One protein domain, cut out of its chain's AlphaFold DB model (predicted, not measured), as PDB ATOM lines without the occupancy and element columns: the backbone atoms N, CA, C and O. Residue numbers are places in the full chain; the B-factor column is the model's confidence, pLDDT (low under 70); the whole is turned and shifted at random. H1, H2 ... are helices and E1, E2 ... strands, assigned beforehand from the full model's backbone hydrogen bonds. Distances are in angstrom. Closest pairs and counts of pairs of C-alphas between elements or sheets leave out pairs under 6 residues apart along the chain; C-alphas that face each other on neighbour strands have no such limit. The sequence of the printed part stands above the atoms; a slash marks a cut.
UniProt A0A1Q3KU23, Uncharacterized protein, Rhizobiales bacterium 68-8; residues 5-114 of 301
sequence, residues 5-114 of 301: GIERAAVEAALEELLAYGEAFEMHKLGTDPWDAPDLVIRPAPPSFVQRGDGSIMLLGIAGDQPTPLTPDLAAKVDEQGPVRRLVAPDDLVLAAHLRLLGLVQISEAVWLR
ATOM      1  N   GLY A   5      28.177   6.583 114.651       51.84
ATOM      2  CA  GLY A   5      28.031   7.712 115.589       51.84
ATOM      3  C   GLY A   5      29.326   8.093 116.326       51.84
ATOM      4  O   GLY A   5      29.669   9.268 116.416       51.84
ATOM      5  N   ILE A   6      30.087   7.096 116.792       61.09
ATOM      6  CA  ILE A   6      31.364   7.307 117.499       61.09
ATOM      7  C   ILE A   6      32.525   7.492 116.510       61.09
ATOM      8  O   ILE A   6      33.370   8.362 116.711       61.09
ATOM      9  N   GLU A   7      32.548   6.722 115.419       74.50
ATOM     10  CA  GLU A   7      33.610   6.789 114.406       74.50
ATOM     11  C   GLU A   7      33.598   8.116 113.646       74.50
ATOM     12  O   GLU A   7      34.644   8.727 113.453       74.50
ATOM     13  N   ARG A   8      32.417   8.620 113.277       75.50
ATOM     14  CA  ARG A   8      32.262   9.899 112.583       75.50
ATOM     15  C   ARG A   8      32.738  11.060 113.443       75.50
ATOM     16  O   ARG A   8      33.510  11.875 112.960       75.50
ATOM     17  N   ALA A   9      32.324  11.115 114.709       72.50
ATOM     18  CA  ALA A   9      32.757  12.173 115.619       72.50
ATOM     19  C   ALA A   9      34.276  12.133 115.863       72.50
ATOM     20  O   ALA A   9      34.911  13.178 116.000       72.50
ATOM     21  N   ALA A  10      34.873  10.937 115.899       76.50
ATOM     22  CA  ALA A  10      36.320  10.779 115.991       76.50
ATOM     23  C   ALA A  10      37.035  11.247 114.713       76.50
ATOM     24  O   ALA A  10      38.025  11.965 114.807       76.50
ATOM     25  N   VAL A  11      36.514  10.901 113.533       82.62
ATOM     26  CA  VAL A  11      37.052  11.341 112.233       82.62
ATOM     27  C   VAL A  11      36.931  12.853 112.062       82.62
ATOM     28  O   VAL A  11      37.888  13.490 111.635       82.62
ATOM     29  N   GLU A  12      35.791  13.444 112.423       82.81
ATOM     30  CA  GLU A  12      35.588  14.896 112.393       82.81
ATOM     31  C   GLU A  12      36.566  15.597 113.345       82.81
ATOM     32  O   GLU A  12      37.228  16.547 112.941       82.81
ATOM     33  N   ALA A  13      36.745  15.086 114.569       79.44
ATOM     34  CA  ALA A  13      37.725  15.632 115.507       79.44
ATOM     35  C   ALA A  13      39.166  15.528 114.981       79.44
ATOM     36  O   ALA A  13      39.919  16.494 115.080       79.44
ATOM     37  N   ALA A  14      39.538  14.391 114.388       82.75
ATOM     38  CA  ALA A  14      40.856  14.209 113.791       82.75
ATOM     39  C   ALA A  14      41.073  15.168 112.610       82.75
ATOM     40  O   ALA A  14      42.116  15.806 112.524       82.75
ATOM     41  N   LEU A  15      40.083  15.329 111.725       84.62
ATOM     42  CA  LEU A  15      40.159  16.272 110.608       84.62
ATOM     43  C   LEU A  15      40.316  17.718 111.094       84.62
ATOM     44  O   LEU A  15      41.145  18.455 110.562       84.62
ATOM     45  N   GLU A  16      39.561  18.112 112.118       84.19
ATOM     46  CA  GLU A  16      39.690  19.427 112.746       84.19
ATOM     47  C   GLU A  16      41.093  19.654 113.311       84.19
ATOM     48  O   GLU A  16      41.648  20.738 113.144       84.19
ATOM     49  N   GLU A  17      41.705  18.637 113.922       84.94
ATOM     50  CA  GLU A  17      43.095  18.705 114.374       84.94
ATOM     51  C   GLU A  17      44.071  18.828 113.193       84.94
ATOM     52  O   GLU A  17      44.934  19.706 113.207       84.94
ATOM     53  N   LEU A  18      43.906  18.051 112.119       86.44
ATOM     54  CA  LEU A  18      44.764  18.164 110.930       86.44
ATOM     55  C   LEU A  18      44.731  19.580 110.334       86.44
ATOM     56  O   LEU A  18      45.772  20.155 109.999       86.44
ATOM     57  N   LEU A  19      43.542  20.174 110.241       85.88
ATOM     58  CA  LEU A  19      43.357  21.548 109.773       85.88
ATOM     59  C   LEU A  19      43.939  22.565 110.763       85.88
ATOM     60  O   LEU A  19      44.664  23.491 110.376       85.88
ATOM     61  N   ALA A  20      43.661  22.380 112.055       83.75
ATOM     62  CA  ALA A  20      44.095  23.291 113.100       83.75
ATOM     63  C   ALA A  20      45.615  23.328 113.236       83.75
ATOM     64  O   ALA A  20      46.149  24.409 113.449       83.75
ATOM     65  N   TYR A  21      46.332  22.223 113.039       84.81
ATOM     66  CA  TYR A  21      47.791  22.156 113.205       84.81
ATOM     67  C   TYR A  21      48.579  22.388 111.913       84.81
ATOM     68  O   TYR A  21      49.765  22.722 111.967       84.81
ATOM     69  N   GLY A  22      47.904  22.363 110.761       83.06
ATOM     70  CA  GLY A  22      48.518  22.630 109.459       83.06
ATOM     71  C   GLY A  22      49.036  21.376 108.759       83.06
ATOM     72  O   GLY A  22      49.935  21.477 107.933       83.06
ATOM     73  N   GLU A  23      48.463  20.215 109.074       85.69
ATOM     74  CA  GLU A  23      48.628  18.972 108.315       85.69
ATOM     75  C   GLU A  23      47.792  18.981 107.026       85.69
ATOM     76  O   GLU A  23      48.149  18.350 106.029       85.69
ATOM     77  N   ALA A  24      46.697  19.742 107.026       86.56
ATOM     78  CA  ALA A  24      45.856  20.002 105.867       86.56
ATOM     79  C   ALA A  24      45.427  21.478 105.813       86.56
ATOM     80  O   ALA A  24      45.424  22.187 106.821       86.56
ATOM     81  N   PHE A  25      45.052  21.939 104.621       82.31
ATOM     82  CA  PHE A  25      44.538  23.283 104.381       82.31
ATOM     83  C   PHE A  25      43.131  23.241 103.796       82.31
ATOM     84  O   PHE A  25      42.871  22.505 102.845       82.31
ATOM     85  N   GLU A  26      42.259  24.089 104.337       81.00
ATOM     86  CA  GLU A  26      41.038  24.533 103.671       81.00
ATOM     87  C   GLU A  26      41.414  25.578 102.617       81.00
ATOM     88  O   GLU A  26      42.064  26.574 102.933       81.00
ATOM     89  N   MET A  27      41.046  25.331 101.363       78.00
ATOM     90  CA  MET A  27      41.276  26.242 100.245       78.00
ATOM     91  C   MET A  27      39.940  26.609  99.618       78.00
ATOM     92  O   MET A  27      39.184  25.721  99.203       78.00
ATOM     93  N   HIS A  28      39.657  27.906  99.536       74.19
ATOM     94  CA  HIS A  28      38.479  28.390  98.840       74.19
ATOM     95  C   HIS A  28      38.784  28.579  97.360       74.19
ATOM     96  O   HIS A  28      39.888  28.954  96.970       74.19
ATOM     97  N   LYS A  29      37.788  28.321  96.514       72.62
ATOM     98  CA  LYS A  29      37.917  28.596  95.085       72.62
ATOM     99  C   LYS A  29      38.083  30.098  94.869       72.62
ATOM    100  O   LYS A  29      37.215  30.886  95.259       72.62
ATOM    101  N   LEU A  30      39.158  30.499  94.199       68.50
ATOM    102  CA  LEU A  30      39.306  31.877  93.751       68.50
ATOM    103  C   LEU A  30      38.467  32.084  92.488       68.50
ATOM    104  O   LEU A  30      38.371  31.206  91.636       68.50
ATOM    105  N   GLY A  31      37.890  33.276  92.316       63.88
ATOM    106  CA  GLY A  31      37.106  33.599  91.111       63.88
ATOM    107  C   GLY A  31      37.906  33.502  89.802       63.88
ATOM    108  O   GLY A  31      37.324  33.460  88.724       63.88
ATOM    109  N   THR A  32      39.237  33.455  89.901       66.12
ATOM    110  CA  THR A  32      40.184  33.295  88.794       66.12
ATOM    111  C   THR A  32      40.614  31.847  88.551       66.12
ATOM    112  O   THR A  32      41.387  31.613  87.623       66.12
ATOM    113  N   ASP A  33      40.174  30.881  89.367       65.19
ATOM    114  CA  ASP A  33      40.594  29.489  89.212       65.19
ATOM    115  C   ASP A  33      39.950  28.857  87.967       65.19
ATOM    116  O   ASP A  33      38.721  28.799  87.867       65.19
ATOM    117  N   PRO A  34      40.752  28.326  87.023       60.94
ATOM    118  CA  PRO A  34      40.258  27.809  85.745       60.94
ATOM    119  C   PRO A  34      39.557  26.443  85.853       60.94
ATOM    120  O   PRO A  34      39.126  25.897  84.840       60.94
ATOM    121  N   TRP A  35      39.459  25.867  87.055       61.53
ATOM    122  CA  TRP A  35      38.966  24.508  87.282       61.53
ATOM    123  C   TRP A  35      37.531  24.490  87.818       61.53
ATOM    124  O   TRP A  35      37.134  25.329  88.632       61.53
ATOM    125  N   ASP A  36      36.771  23.459  87.441       68.19
ATOM    126  CA  ASP A  36      35.472  23.129  88.042       68.19
ATOM    127  C   ASP A  36      35.660  22.444  89.411       68.19
ATOM    128  O   ASP A  36      35.292  21.294  89.635       68.19
ATOM    129  N   ALA A  37      36.361  23.128  90.316       65.44
ATOM    130  CA  ALA A  37      36.498  22.710  91.702       65.44
ATOM    131  C   ALA A  37      35.284  23.187  92.521       65.44
ATOM    132  O   ALA A  37      34.732  24.252  92.209       65.44
ATOM    133  N   PRO A  38      34.893  22.447  93.578       71.44
ATOM    134  CA  PRO A  38      33.967  22.941  94.595       71.44
ATOM    135  C   PRO A  38      34.472  24.237  95.251       71.44
ATOM    136  O   PRO A  38      35.677  24.475  95.303       71.44
ATOM    137  N   ASP A  39      33.561  25.035  95.819       72.94
ATOM    138  CA  ASP A  39      33.885  26.310  96.494       72.94
ATOM    139  C   ASP A  39      34.859  26.172  97.678       72.94
ATOM    140  O   ASP A  39      35.477  27.156  98.089       72.94
ATOM    141  N   LEU A  40      34.969  24.970  98.247       76.81
ATOM    142  CA  LEU A  40      35.883  24.619  99.328       76.81
ATOM    143  C   LEU A  40      36.499  23.249  99.034       76.81
ATOM    144  O   LEU A  40      35.778  22.280  98.790       76.81
ATOM    145  N   VAL A  41      37.825  23.162  99.099       79.62
ATOM    146  CA  VAL A  41      38.589  21.918  98.943       79.62
ATOM    147  C   VAL A  41      39.567  21.785 100.104       79.62
ATOM    148  O   VAL A  41      40.240  22.748 100.460       79.62
ATOM    149  N   ILE A  42      39.679  20.581 100.667       82.62
ATOM    150  CA  ILE A  42      40.719  20.253 101.649       82.62
ATOM    151  C   ILE A  42      41.895  19.616 100.912       82.62
ATOM    152  O   ILE A  42      41.707  18.677 100.134       82.62
ATOM    153  N   ARG A  43      43.109  20.118 101.145       82.81
ATOM    154  CA  ARG A  43      44.344  19.560 100.572       82.81
ATOM    155  C   ARG A  43      45.361  19.232 101.662       82.81
ATOM    156  O   ARG A  43      45.459  19.999 102.619       82.81
ATOM    157  N   PRO A  44      46.140  18.143 101.525       85.75
ATOM    158  CA  PRO A  44      47.251  17.889 102.431       85.75
ATOM    159  C   PRO A  44      48.269  19.028 102.330       85.75
ATOM    160  O   PRO A  44      48.583  19.505 101.235       85.75
ATOM    161  N   ALA A  45      48.771  19.473 103.476       87.06
ATOM    162  CA  ALA A  45      49.861  20.429 103.521       87.06
ATOM    163  C   ALA A  45      51.174  19.729 103.131       87.06
ATOM    164  O   ALA A  45      51.386  18.574 103.515       87.06
ATOM    165  N   PRO A  46      52.070  20.400 102.385       87.94
ATOM    166  CA  PRO A  46      53.354  19.818 102.029       87.94
ATOM    167  C   PRO A  46      54.214  19.597 103.286       87.94
ATOM    168  O   PRO A  46      54.151  20.416 104.212       87.94
ATOM    169  N   PRO A  47      55.062  18.548 103.308       90.75
ATOM    170  CA  PRO A  47      56.019  18.336 104.385       90.75
ATOM    171  C   PRO A  47      56.857  19.589 104.648       90.75
ATOM    172  O   PRO A  47      57.558  20.112 103.776       90.75
ATOM    173  N   SER A  48      56.759  20.095 105.865       92.12
ATOM    174  CA  SER A  48      57.388  21.338 106.288       92.12
ATOM    175  C   SER A  48      57.799  21.252 107.749       92.12
ATOM    176  O   SER A  48      57.459  20.302 108.456       92.12
ATOM    177  N   PHE A  49      58.593  22.216 108.203       92.25
ATOM    178  CA  PHE A  49      59.000  22.276 109.597       92.25
ATOM    179  C   PHE A  49      59.124  23.706 110.110       92.25
ATOM    180  O   PHE A  49      59.393  24.642 109.353       92.25
ATOM    181  N   VAL A  50      58.968  23.855 111.422       91.69
ATOM    182  CA  VAL A  50      59.200  25.098 112.158       91.69
ATOM    183  C   VAL A  50      60.326  24.856 113.145       91.69
ATOM    184  O   VAL A  50      60.238  23.958 113.975       91.69
ATOM    185  N   GLN A  51      61.376  25.667 113.062       90.31
ATOM    186  CA  GLN A  51      62.428  25.695 114.073       90.31
ATOM    187  C   GLN A  51      62.068  26.725 115.141       90.31
ATOM    188  O   GLN A  51      61.787  27.879 114.805       90.31
ATOM    189  N   ARG A  52      62.076  26.305 116.405       87.19
ATOM    190  CA  ARG A  52      61.733  27.142 117.557       87.19
ATOM    191  C   ARG A  52      62.969  27.752 118.205       87.19
ATOM    192  O   ARG A  52      64.090  27.278 118.016       87.19
ATOM    193  N   GLY A  53      62.751  28.800 118.999       80.38
ATOM    194  CA  GLY A  53      63.820  29.484 119.736       80.38
ATOM    195  C   GLY A  53      64.535  28.612 120.776       80.38
ATOM    196  O   GLY A  53      65.691  28.875 121.086       80.38
ATOM    197  N   ASP A  54      63.880  27.557 121.271       79.50
ATOM    198  CA  ASP A  54      64.457  26.564 122.190       79.50
ATOM    199  C   ASP A  54      65.222  25.430 121.473       79.50
ATOM    200  O   ASP A  54      65.646  24.469 122.109       79.50
ATOM    201  N   GLY A  55      65.381  25.521 120.148       81.69
ATOM    202  CA  GLY A  55      66.065  24.522 119.323       81.69
ATOM    203  C   GLY A  55      65.195  23.330 118.913       81.69
ATOM    204  O   GLY A  55      65.608  22.550 118.055       81.69
ATOM    205  N   SER A  56      63.980  23.189 119.455       86.56
ATOM    206  CA  SER A  56      63.059  22.136 119.018       86.56
ATOM    207  C   SER A  56      62.531  22.390 117.602       86.56
ATOM    208  O   SER A  56      62.424  23.531 117.138       86.56
ATOM    209  N   ILE A  57      62.205  21.307 116.894       90.19
ATOM    210  CA  ILE A  57      61.626  21.363 115.552       90.19
ATOM    211  C   ILE A  57      60.241  20.731 115.560       90.19
ATOM    212  O   ILE A  57      60.073  19.587 115.976       90.19
ATOM    213  N   MET A  58      59.265  21.466 115.041       90.31
ATOM    214  CA  MET A  58      57.913  20.976 114.791       90.31
ATOM    215  C   MET A  58      57.823  20.508 113.344       90.31
ATOM    216  O   MET A  58      58.178  21.263 112.438       90.31
ATOM    217  N   LEU A  59      57.352  19.286 113.126       90.69
ATOM    218  CA  LEU A  59      57.127  18.712 111.804       90.69
ATOM    219  C   LEU A  59      55.657  18.862 111.421       90.69
ATOM    220  O   LEU A  59      54.775  18.593 112.232       90.69
ATOM    221  N   LEU A  60      55.416  19.286 110.183       89.62
ATOM    222  CA  LEU A  60      54.100  19.639 109.664       89.62
ATOM    223  C   LEU A  60      53.870  18.995 108.298       89.62
ATOM    224  O   LEU A  60      54.812  18.766 107.535       89.62
ATOM    225  N   GLY A  61      52.603  18.792 107.960       87.38
ATOM    226  CA  GLY A  61      52.187  18.303 106.653       87.38
ATOM    227  C   GLY A  61      52.345  16.795 106.481       87.38
ATOM    228  O   GLY A  61      53.156  16.122 107.129       87.38
ATOM    229  N   ILE A  62      51.569  16.263 105.545       79.44
ATOM    230  CA  ILE A  62      51.503  14.833 105.263       79.44
ATOM    231  C   ILE A  62      52.100  14.609 103.878       79.44
ATOM    232  O   ILE A  62      51.731  15.276 102.914       79.44
ATOM    233  N   ALA A  63      52.998  13.632 103.752       69.69
ATOM    234  CA  ALA A  63      53.626  13.273 102.478       69.69
ATOM    235  C   ALA A  63      52.663  12.590 101.473       69.69
ATOM    236  O   ALA A  63      53.082  12.176 100.393       69.69
ATOM    237  N   GLY A  64      51.364  12.498 101.788       68.00
ATOM    238  CA  GLY A  64      50.379  11.759 101.000       68.00
ATOM    239  C   GLY A  64      50.787  10.292 100.851       68.00
ATOM    240  O   GLY A  64      51.136   9.649 101.836       68.00
ATOM    241  N   ASP A  65      50.789   9.796  99.613       59.84
ATOM    242  CA  ASP A  65      51.202   8.426  99.271       59.84
ATOM    243  C   ASP A  65      52.731   8.243  99.183       59.84
ATOM    244  O   ASP A  65      53.217   7.143  98.911       59.84
ATOM    245  N   GLN A  66      53.516   9.312  99.360       56.34
ATOM    246  CA  GLN A  66      54.976   9.233  99.349       56.34
ATOM    247  C   GLN A  66      55.491   8.817 100.734       56.34
ATOM    248  O   GLN A  66      54.932   9.242 101.750       56.34
ATOM    249  N   PRO A  67      56.586   8.034 100.813       62.97
ATOM    250  CA  PRO A  67      57.272   7.835 102.081       62.97
ATOM    251  C   PRO A  67      57.636   9.200 102.675       62.97
ATOM    252  O   PRO A  67      58.062  10.105 101.955       62.97
ATOM    253  N   THR A  68      57.432   9.351 103.989       67.50
ATOM    254  CA  THR A  68      57.835  10.561 104.713       67.50
ATOM    255  C   THR A  68      59.275  10.931 104.334       67.50
ATOM    256  O   THR A  68      60.120  10.036 104.263       67.50
ATOM    257  N   PRO A  69      59.589  12.215 104.082       78.56
ATOM    258  CA  PRO A  69      60.943  12.617 103.697       78.56
ATOM    259  C   PRO A  69      61.990  12.363 104.796       78.56
ATOM    260  O   PRO A  69      63.182  12.540 104.565       78.56
ATOM    261  N   LEU A  70      61.572  11.957 105.998       85.94
ATOM    262  CA  LEU A  70      62.464  11.637 107.107       85.94
ATOM    263  C   LEU A  70      63.188  10.303 106.894       85.94
ATOM    264  O   LEU A  70      62.594   9.301 106.498       85.94
ATOM    265  N   THR A  71      64.469  10.264 107.257       86.25
ATOM    266  CA  THR A  71      65.212   9.004 107.375       86.25
ATOM    267  C   THR A  71      64.681   8.168 108.550       86.25
ATOM    268  O   THR A  71      64.137   8.739 109.500       86.25
ATOM    269  N   PRO A  72      64.872   6.832 108.556       86.12
ATOM    270  CA  PRO A  72      64.445   5.981 109.672       86.12
ATOM    271  C   PRO A  72      64.972   6.444 111.039       86.12
ATOM    272  O   PRO A  72      64.229   6.444 112.018       86.12
ATOM    273  N   ASP A  73      66.219   6.921 111.092       85.56
ATOM    274  CA  ASP A  73      66.842   7.421 112.325       85.56
ATOM    275  C   ASP A  73      66.188   8.703 112.855       85.56
ATOM    276  O   ASP A  73      66.141   8.918 114.066       85.56
ATOM    277  N   LEU A  74      65.709   9.580 111.964       87.38
ATOM    278  CA  LEU A  74      64.971  10.781 112.355       87.38
ATOM    279  C   LEU A  74      63.535  10.436 112.738       87.38
ATOM    280  O   LEU A  74      63.052  10.938 113.746       87.38
ATOM    281  N   ALA A  75      62.881   9.555 111.978       87.00
ATOM    282  CA  ALA A  75      61.529   9.089 112.270       87.00
ATOM    283  C   ALA A  75      61.439   8.445 113.664       87.00
ATOM    284  O   ALA A  75      60.517   8.741 114.414       87.00
ATOM    285  N   ALA A  76      62.443   7.656 114.060       86.12
ATOM    286  CA  ALA A  76      62.510   7.040 115.388       86.12
ATOM    287  C   ALA A  76      62.689   8.040 116.549       86.12
ATOM    288  O   ALA A  76      62.519   7.664 117.707       86.12
ATOM    289  N   LYS A  77      63.060   9.295 116.261       87.62
ATOM    290  CA  LYS A  77      63.254  10.364 117.257       87.62
ATOM    291  C   LYS A  77      62.069  11.324 117.348       87.62
ATOM    292  O   LYS A  77      62.128  12.261 118.144       87.62
ATOM    293  N   VAL A  78      61.043  11.143 116.517       88.88
ATOM    294  CA  VAL A  78      59.850  11.989 116.554       88.88
ATOM    295  C   VAL A  78      59.056  11.665 117.818       88.88
ATOM    296  O   VAL A  78      58.627  10.536 118.027       88.88
ATOM    297  N   ASP A  79      58.876  12.680 118.654       87.38
ATOM    298  CA  ASP A  79      57.954  12.684 119.782       87.38
ATOM    299  C   ASP A  79      56.572  13.110 119.274       87.38
ATOM    300  O   ASP A  79      56.383  14.248 118.830       87.38
ATOM    301  N   GLU A  80      55.626  12.173 119.285       84.38
ATOM    302  CA  GLU A  80      54.246  12.391 118.853       84.38
ATOM    303  C   GLU A  80      53.358  12.626 120.080       84.38
ATOM    304  O   GLU A  80      53.108  11.718 120.875       84.38
ATOM    305  N   GLN A  81      52.861  13.856 120.236       77.00
ATOM    306  CA  GLN A  81      51.944  14.235 121.311       77.00
ATOM    307  C   GLN A  81      50.653  14.803 120.730       77.00
ATOM    308  O   GLN A  81      50.558  15.984 120.387       77.00
ATOM    309  N   GLY A  82      49.639  13.943 120.618       72.44
ATOM    310  CA  GLY A  82      48.401  14.284 119.921       72.44
ATOM    311  C   GLY A  82      48.698  14.654 118.459       72.44
ATOM    312  O   GLY A  82      49.366  13.879 117.777       72.44
ATOM    313  N   PRO A  83      48.252  15.821 117.964       72.44
ATOM    314  CA  PRO A  83      48.504  16.251 116.586       72.44
ATOM    315  C   PRO A  83      49.896  16.866 116.366       72.44
ATOM    316  O   PRO A  83      50.227  17.262 115.249       72.44
ATOM    317  N   VAL A  84      50.715  16.990 117.416       82.44
ATOM    318  CA  VAL A  84      52.057  17.570 117.338       82.44
ATOM    319  C   VAL A  84      53.102  16.485 117.118       82.44
ATOM    320  O   VAL A  84      53.195  15.536 117.892       82.44
ATOM    321  N   ARG A  85      53.952  16.687 116.107       88.38
ATOM    322  CA  ARG A  85      55.155  15.885 115.853       88.38
ATOM    323  C   ARG A  85      56.387  16.741 116.104       88.38
ATOM    324  O   ARG A  85      56.597  17.740 115.409       88.38
ATOM    325  N   ARG A  86      57.199  16.371 117.092       88.94
ATOM    326  CA  ARG A  86      58.337  17.173 117.551       88.94
ATOM    327  C   ARG A  86      59.642  16.394 117.480       88.94
ATOM    328  O   ARG A  86      59.720  15.242 117.882       88.94
ATOM    329  N   LEU A  87      60.696  17.060 117.032       88.62
ATOM    330  CA  LEU A  87      62.076  16.622 117.203       88.62
ATOM    331  C   LEU A  87      62.729  17.509 118.262       88.62
ATOM    332  O   LEU A  87      62.793  18.731 118.110       88.62
ATOM    333  N   VAL A  88      63.213  16.896 119.340       78.38
ATOM    334  CA  VAL A  88      63.961  17.588 120.397       78.38
ATOM    335  C   VAL A  88      65.449  17.334 120.169       78.38
ATOM    336  O   VAL A  88      65.923  16.213 120.337       78.38
ATOM    337  N   ALA A  89      66.185  18.361 119.744       70.12
ATOM    338  CA  ALA A  89      67.627  18.282 119.509       70.12
ATOM    339  C   ALA A  89      68.289  19.635 119.838       70.12
ATOM    340  O   ALA A  89      68.524  20.428 118.929       70.12
ATOM    341  N   PRO A  90      68.564  19.925 121.125       55.44
ATOM    342  CA  PRO A  90      68.932  21.270 121.579       55.44
ATOM    343  C   PRO A  90      70.218  21.843 120.951       55.44
ATOM    344  O   PRO A  90      70.352  23.060 120.892       55.44
ATOM    345  N   ASP A  91      71.111  21.004 120.408       56.19
ATOM    346  CA  ASP A  91      72.444  21.430 119.944       56.19
ATOM    347  C   ASP A  91      72.742  21.138 118.459       56.19
ATOM    348  O   ASP A  91      73.863  21.350 117.990       56.19
ATOM    349  N   ASP A  92      71.764  20.658 117.682       66.69
ATOM    350  CA  ASP A  92      71.990  20.299 116.277       66.69
ATOM    351  C   ASP A  92      71.605  21.442 115.322       66.69
ATOM    352  O   ASP A  92      70.560  21.434 114.668       66.69
ATOM    353  N   LEU A  93      72.495  22.434 115.199       63.56
ATOM    354  CA  LEU A  93      72.382  23.504 114.192       63.56
ATOM    355  C   LEU A  93      72.341  22.964 112.746       63.56
ATOM    356  O   LEU A  93      71.963  23.692 111.823       63.56
ATOM    357  N   VAL A  94      72.711  21.698 112.532       79.94
ATOM    358  CA  VAL A  94      72.692  21.030 111.228       79.94
ATOM    359  C   VAL A  94      71.334  20.383 110.956       79.94
ATOM    360  O   VAL A  94      70.977  20.239 109.788       79.94
ATOM    361  N   LEU A  95      70.515  20.083 111.971       87.06
ATOM    362  CA  LEU A  95      69.229  19.398 111.793       87.06
ATOM    363  C   LEU A  95      68.286  20.166 110.858       87.06
ATOM    364  O   LEU A  95      67.743  19.591 109.918       87.06
ATOM    365  N   ALA A  96      68.152  21.482 111.036       88.94
ATOM    366  CA  ALA A  96      67.341  22.313 110.143       88.94
ATOM    367  C   ALA A  96      67.900  22.365 108.706       88.94
ATOM    368  O   ALA A  96      67.149  22.493 107.739       88.94
ATOM    369  N   ALA A  97      69.224  22.289 108.527       88.75
ATOM    370  CA  ALA A  97      69.830  22.176 107.198       88.75
ATOM    371  C   ALA A  97      69.570  20.792 106.581       88.75
ATOM    372  O   ALA A  97      69.225  20.702 105.404       88.75
ATOM    373  N   HIS A  98      69.657  19.734 107.382       89.69
ATOM    374  CA  HIS A  98      69.396  18.363 106.969       89.69
ATOM    375  C   HIS A  98      67.934  18.166 106.542       89.69
ATOM    376  O   HIS A  98      67.690  17.644 105.459       89.69
ATOM    377  N   LEU A  99      66.957  18.668 107.306       91.19
ATOM    378  CA  LEU A  99      65.540  18.599 106.927       91.19
ATOM    379  C   LEU A  99      65.252  19.326 105.603       91.19
ATOM    380  O   LEU A  99      64.479  18.834 104.785       91.19
ATOM    381  N   ARG A 100      65.925  20.454 105.337       91.50
ATOM    382  CA  ARG A 100      65.833  21.137 104.033       91.50
ATOM    383  C   ARG A 100      66.420  20.304 102.894       91.50
ATOM    384  O   ARG A 100      65.842  20.284 101.813       91.50
ATOM    385  N   LEU A 101      67.530  19.597 103.125       90.75
ATOM    386  CA  LEU A 101      68.108  18.668 102.140       90.75
ATOM    387  C   LEU A 101      67.186  17.477 101.849       90.75
ATOM    388  O   LEU A 101      67.165  16.991 100.723       90.75
ATOM    389  N   LEU A 102      66.390  17.055 102.834       89.75
ATOM    390  CA  LEU A 102      65.338  16.046 102.674       89.75
ATOM    391  C   LEU A 102      64.080  16.590 101.969       89.75
ATOM    392  O   LEU A 102      63.124  15.851 101.750       89.75
ATOM    393  N   GLY A 103      64.069  17.872 101.589       89.38
ATOM    394  CA  GLY A 103      62.987  18.496 100.831       89.38
ATOM    395  C   GLY A 103      61.876  19.113 101.681       89.38
ATOM    396  O   GLY A 103      60.885  19.572 101.114       89.38
ATOM    397  N   LEU A 104      62.019  19.168 103.013       91.81
ATOM    398  CA  LEU A 104      61.045  19.860 103.854       91.81
ATOM    399  C   LEU A 104      61.225  21.377 103.747       91.81
ATOM    400  O   LEU A 104      62.337  21.913 103.809       91.81
ATOM    401  N   VAL A 105      60.102  22.086 103.661       91.69
ATOM    402  CA  VAL A 105      60.090  23.553 103.640       91.69
ATOM    403  C   VAL A 105      60.167  24.095 105.064       91.69
ATOM    404  O   VAL A 105      59.334  23.762 105.903       91.69
ATOM    405  N   GLN A 106      61.135  24.971 105.337       92.88
ATOM    406  CA  GLN A 106      61.183  25.691 106.608       92.88
ATOM    407  C   GLN A 106      60.183  26.851 106.600       92.88
ATOM    408  O   GLN A 106      60.231  27.716 105.723       92.88
ATOM    409  N   ILE A 107      59.312  26.894 107.604       92.50
ATOM    410  CA  ILE A 107      58.357  27.975 107.846       92.50
ATOM    411  C   ILE A 107      58.736  28.645 109.171       92.50
ATOM    412  O   ILE A 107      59.175  27.981 110.111       92.50
ATOM    413  N   SER A 108      58.609  29.971 109.261       90.00
ATOM    414  CA  SER A 108      58.853  30.657 110.531       90.00
ATOM    415  C   SER A 108      57.746  30.353 111.541       90.00
ATOM    416  O   SER A 108      56.583  30.176 111.174       90.00
ATOM    417  N   GLU A 109      58.093  30.359 112.828       88.31
ATOM    418  CA  GLU A 109      57.133  30.135 113.914       88.31
ATOM    419  C   GLU A 109      55.962  31.121 113.848       88.31
ATOM    420  O   GLU A 109      54.808  30.715 113.918       88.31
ATOM    421  N   ALA A 110      56.236  32.400 113.574       85.00
ATOM    422  CA  ALA A 110      55.199  33.414 113.400       85.00
ATOM    423  C   ALA A 110      54.235  33.108 112.234       85.00
ATOM    424  O   ALA A 110      53.024  33.294 112.367       85.00
ATOM    425  N   VAL A 111      54.751  32.621 111.096       86.81
ATOM    426  CA  VAL A 111      53.920  32.272 109.929       86.81
ATOM    427  C   VAL A 111      53.079  31.031 110.206       86.81
ATOM    428  O   VAL A 111      51.906  31.001 109.828       86.81
ATOM    429  N   TRP A 112      53.638  30.023 110.877       87.50
ATOM    430  CA  TRP A 112      52.889  28.820 111.235       87.50
ATOM    431  C   TRP A 112      51.845  29.087 112.316       87.50
ATOM    432  O   TRP A 112      50.698  28.680 112.146       87.50
ATOM    433  N   LEU A 113      52.176  29.825 113.377       87.56
ATOM    434  CA  LEU A 113      51.198  30.193 114.401       87.56
ATOM    435  C   LEU A 113      50.042  31.002 113.809       87.56
ATOM    436  O   LEU A 113      48.929  30.917 114.316       87.56
ATOM    437  N   ARG A 114      50.281  31.756 112.722       86.69
ATOM    438  CA  ARG A 114      49.305  32.693 112.137       86.69
ATOM    439  C   ARG A 114      48.759  33.647 113.202       86.69
ATOM    440  O   ARG A 114      47.577  34.000 113.185       86.69
TER     441      ARG A 114
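Overview. This is residues 5 to 114 of the 301 residues of an uncharacterized protein of Rhizobiales bacterium 68-8 (UniProt A0A1Q3KU23). A twisted sheet of five short strands makes the main body, with the short helices H3 and H4 over its opposite faces and the small helix H2 near one edge of it. To one side of this body a separate two-strand hairpin, E1 and E2, makes an arm, and the long helix H1 slants away from where that arm meets the body, its residues 5 to 13 sticking out free. The printed part has 110 residues with four named helices and seven named strands, in the order H1 E1 E2 E3 E4 H2 E5 E6 H3 E7 H4; the class is mixed, helices and strands. The large sheet runs E5, E6, E4, E3, E7 and is mixed, while the sheet of E1 and E2 is antiparallel. The whole is only just loose, close to compact, with a radius of gyration of the C-alphas of 15.9 A and spans of 47 by 39 by 27 A.

Along the chain. The printed part begins with H1, residues 5 to 21, 24.6 A from C-alpha 5 at (28.031, 7.712, 115.589) to C-alpha 21 at (47.791, 22.156, 113.205). E1, residues 24 to 28, is 13.2 A long, and E2, residues 40 to 44, is 13.6 A. E3 is residues 48 to 51, 10.2 A, and E4 is residues 57 to 60, 9.7 A. H2 is residues 72 to 75, E5 is residues 79 to 81, and E6, residues 84 to 87, is 10.1 A long. H3, residues 95 to 101, is 9.7 A long; E7 is residues 105 to 107. H4, residues 109 to 113, ends at C-alpha 113 at (51.198, 30.193, 114.401).

Arrangement. In the large sheet E5 and E7 are the edge strands, and from edge to edge the strands' lines turn by 126 degrees. The hairpin E3 and E4 is antiparallel at 157 degrees, with N 50 and O 58 within hydrogen-bond range at 2.9 A. E6 and E4 are antiparallel at 138 degrees, with N 87 and O 57 at 2.8 A. The hairpin E5 and E6 is antiparallel at 160 degrees, with N 79 and O 86 at 2.8 A. E3 and E7 are parallel at 45 degrees, with N 49 and O 105 at 2.9 A. E4, H2, E5 and E6, H3, E7 are split strand-helix-strand units, in each of which a helix lies between two strands in the chain and the two strands are not neighbours in the sheet, with E6 between E4 and E5, and E4 and E3 between E6 and E7; both crossovers are right-handed. H3 is on the sheet at a height of 8.9 A, over E3 and along the strands, at 24 degrees to E3 on the local plane; the closest C-alphas of H3 and E3 are those of Ala 96 and Gln 51, 7.1 A apart. H4 is on the opposite face at a height of 8.5 A, only just over E3, on which 3 of its 5 C-alphas fall. H2 is not on the sheet, and it is only just apart from E6, at 8.1 A. H1 only grazes the sheet, with its residues 17 to 21; the closest C-alphas of H1 and E1 are those of Leu 18 and Ala 24, 5.5 A apart. The hairpin E1 and E2 is antiparallel at 154 degrees, with N 25 and O 43 at 2.8 A, and E2 is apart from E3. Every O i to N i+4 pair is within hydrogen-bond range in H3 and H4, and 12 of 13 are in H1; H2 is too short for such a pair.

Size, cuts and confidence. The C-alphas of Asp 36 and Asp 91, the two farthest apart, are 48.9 A from each other. The printed part has no cut. The links E1 to E2 and E4 to H2, 11 residues each, are long. The mean pLDDT of the printed part is 80.6, and it is under 70 at residues 5 to 6, 30 to 37, 63 to 68 and 90 to 93.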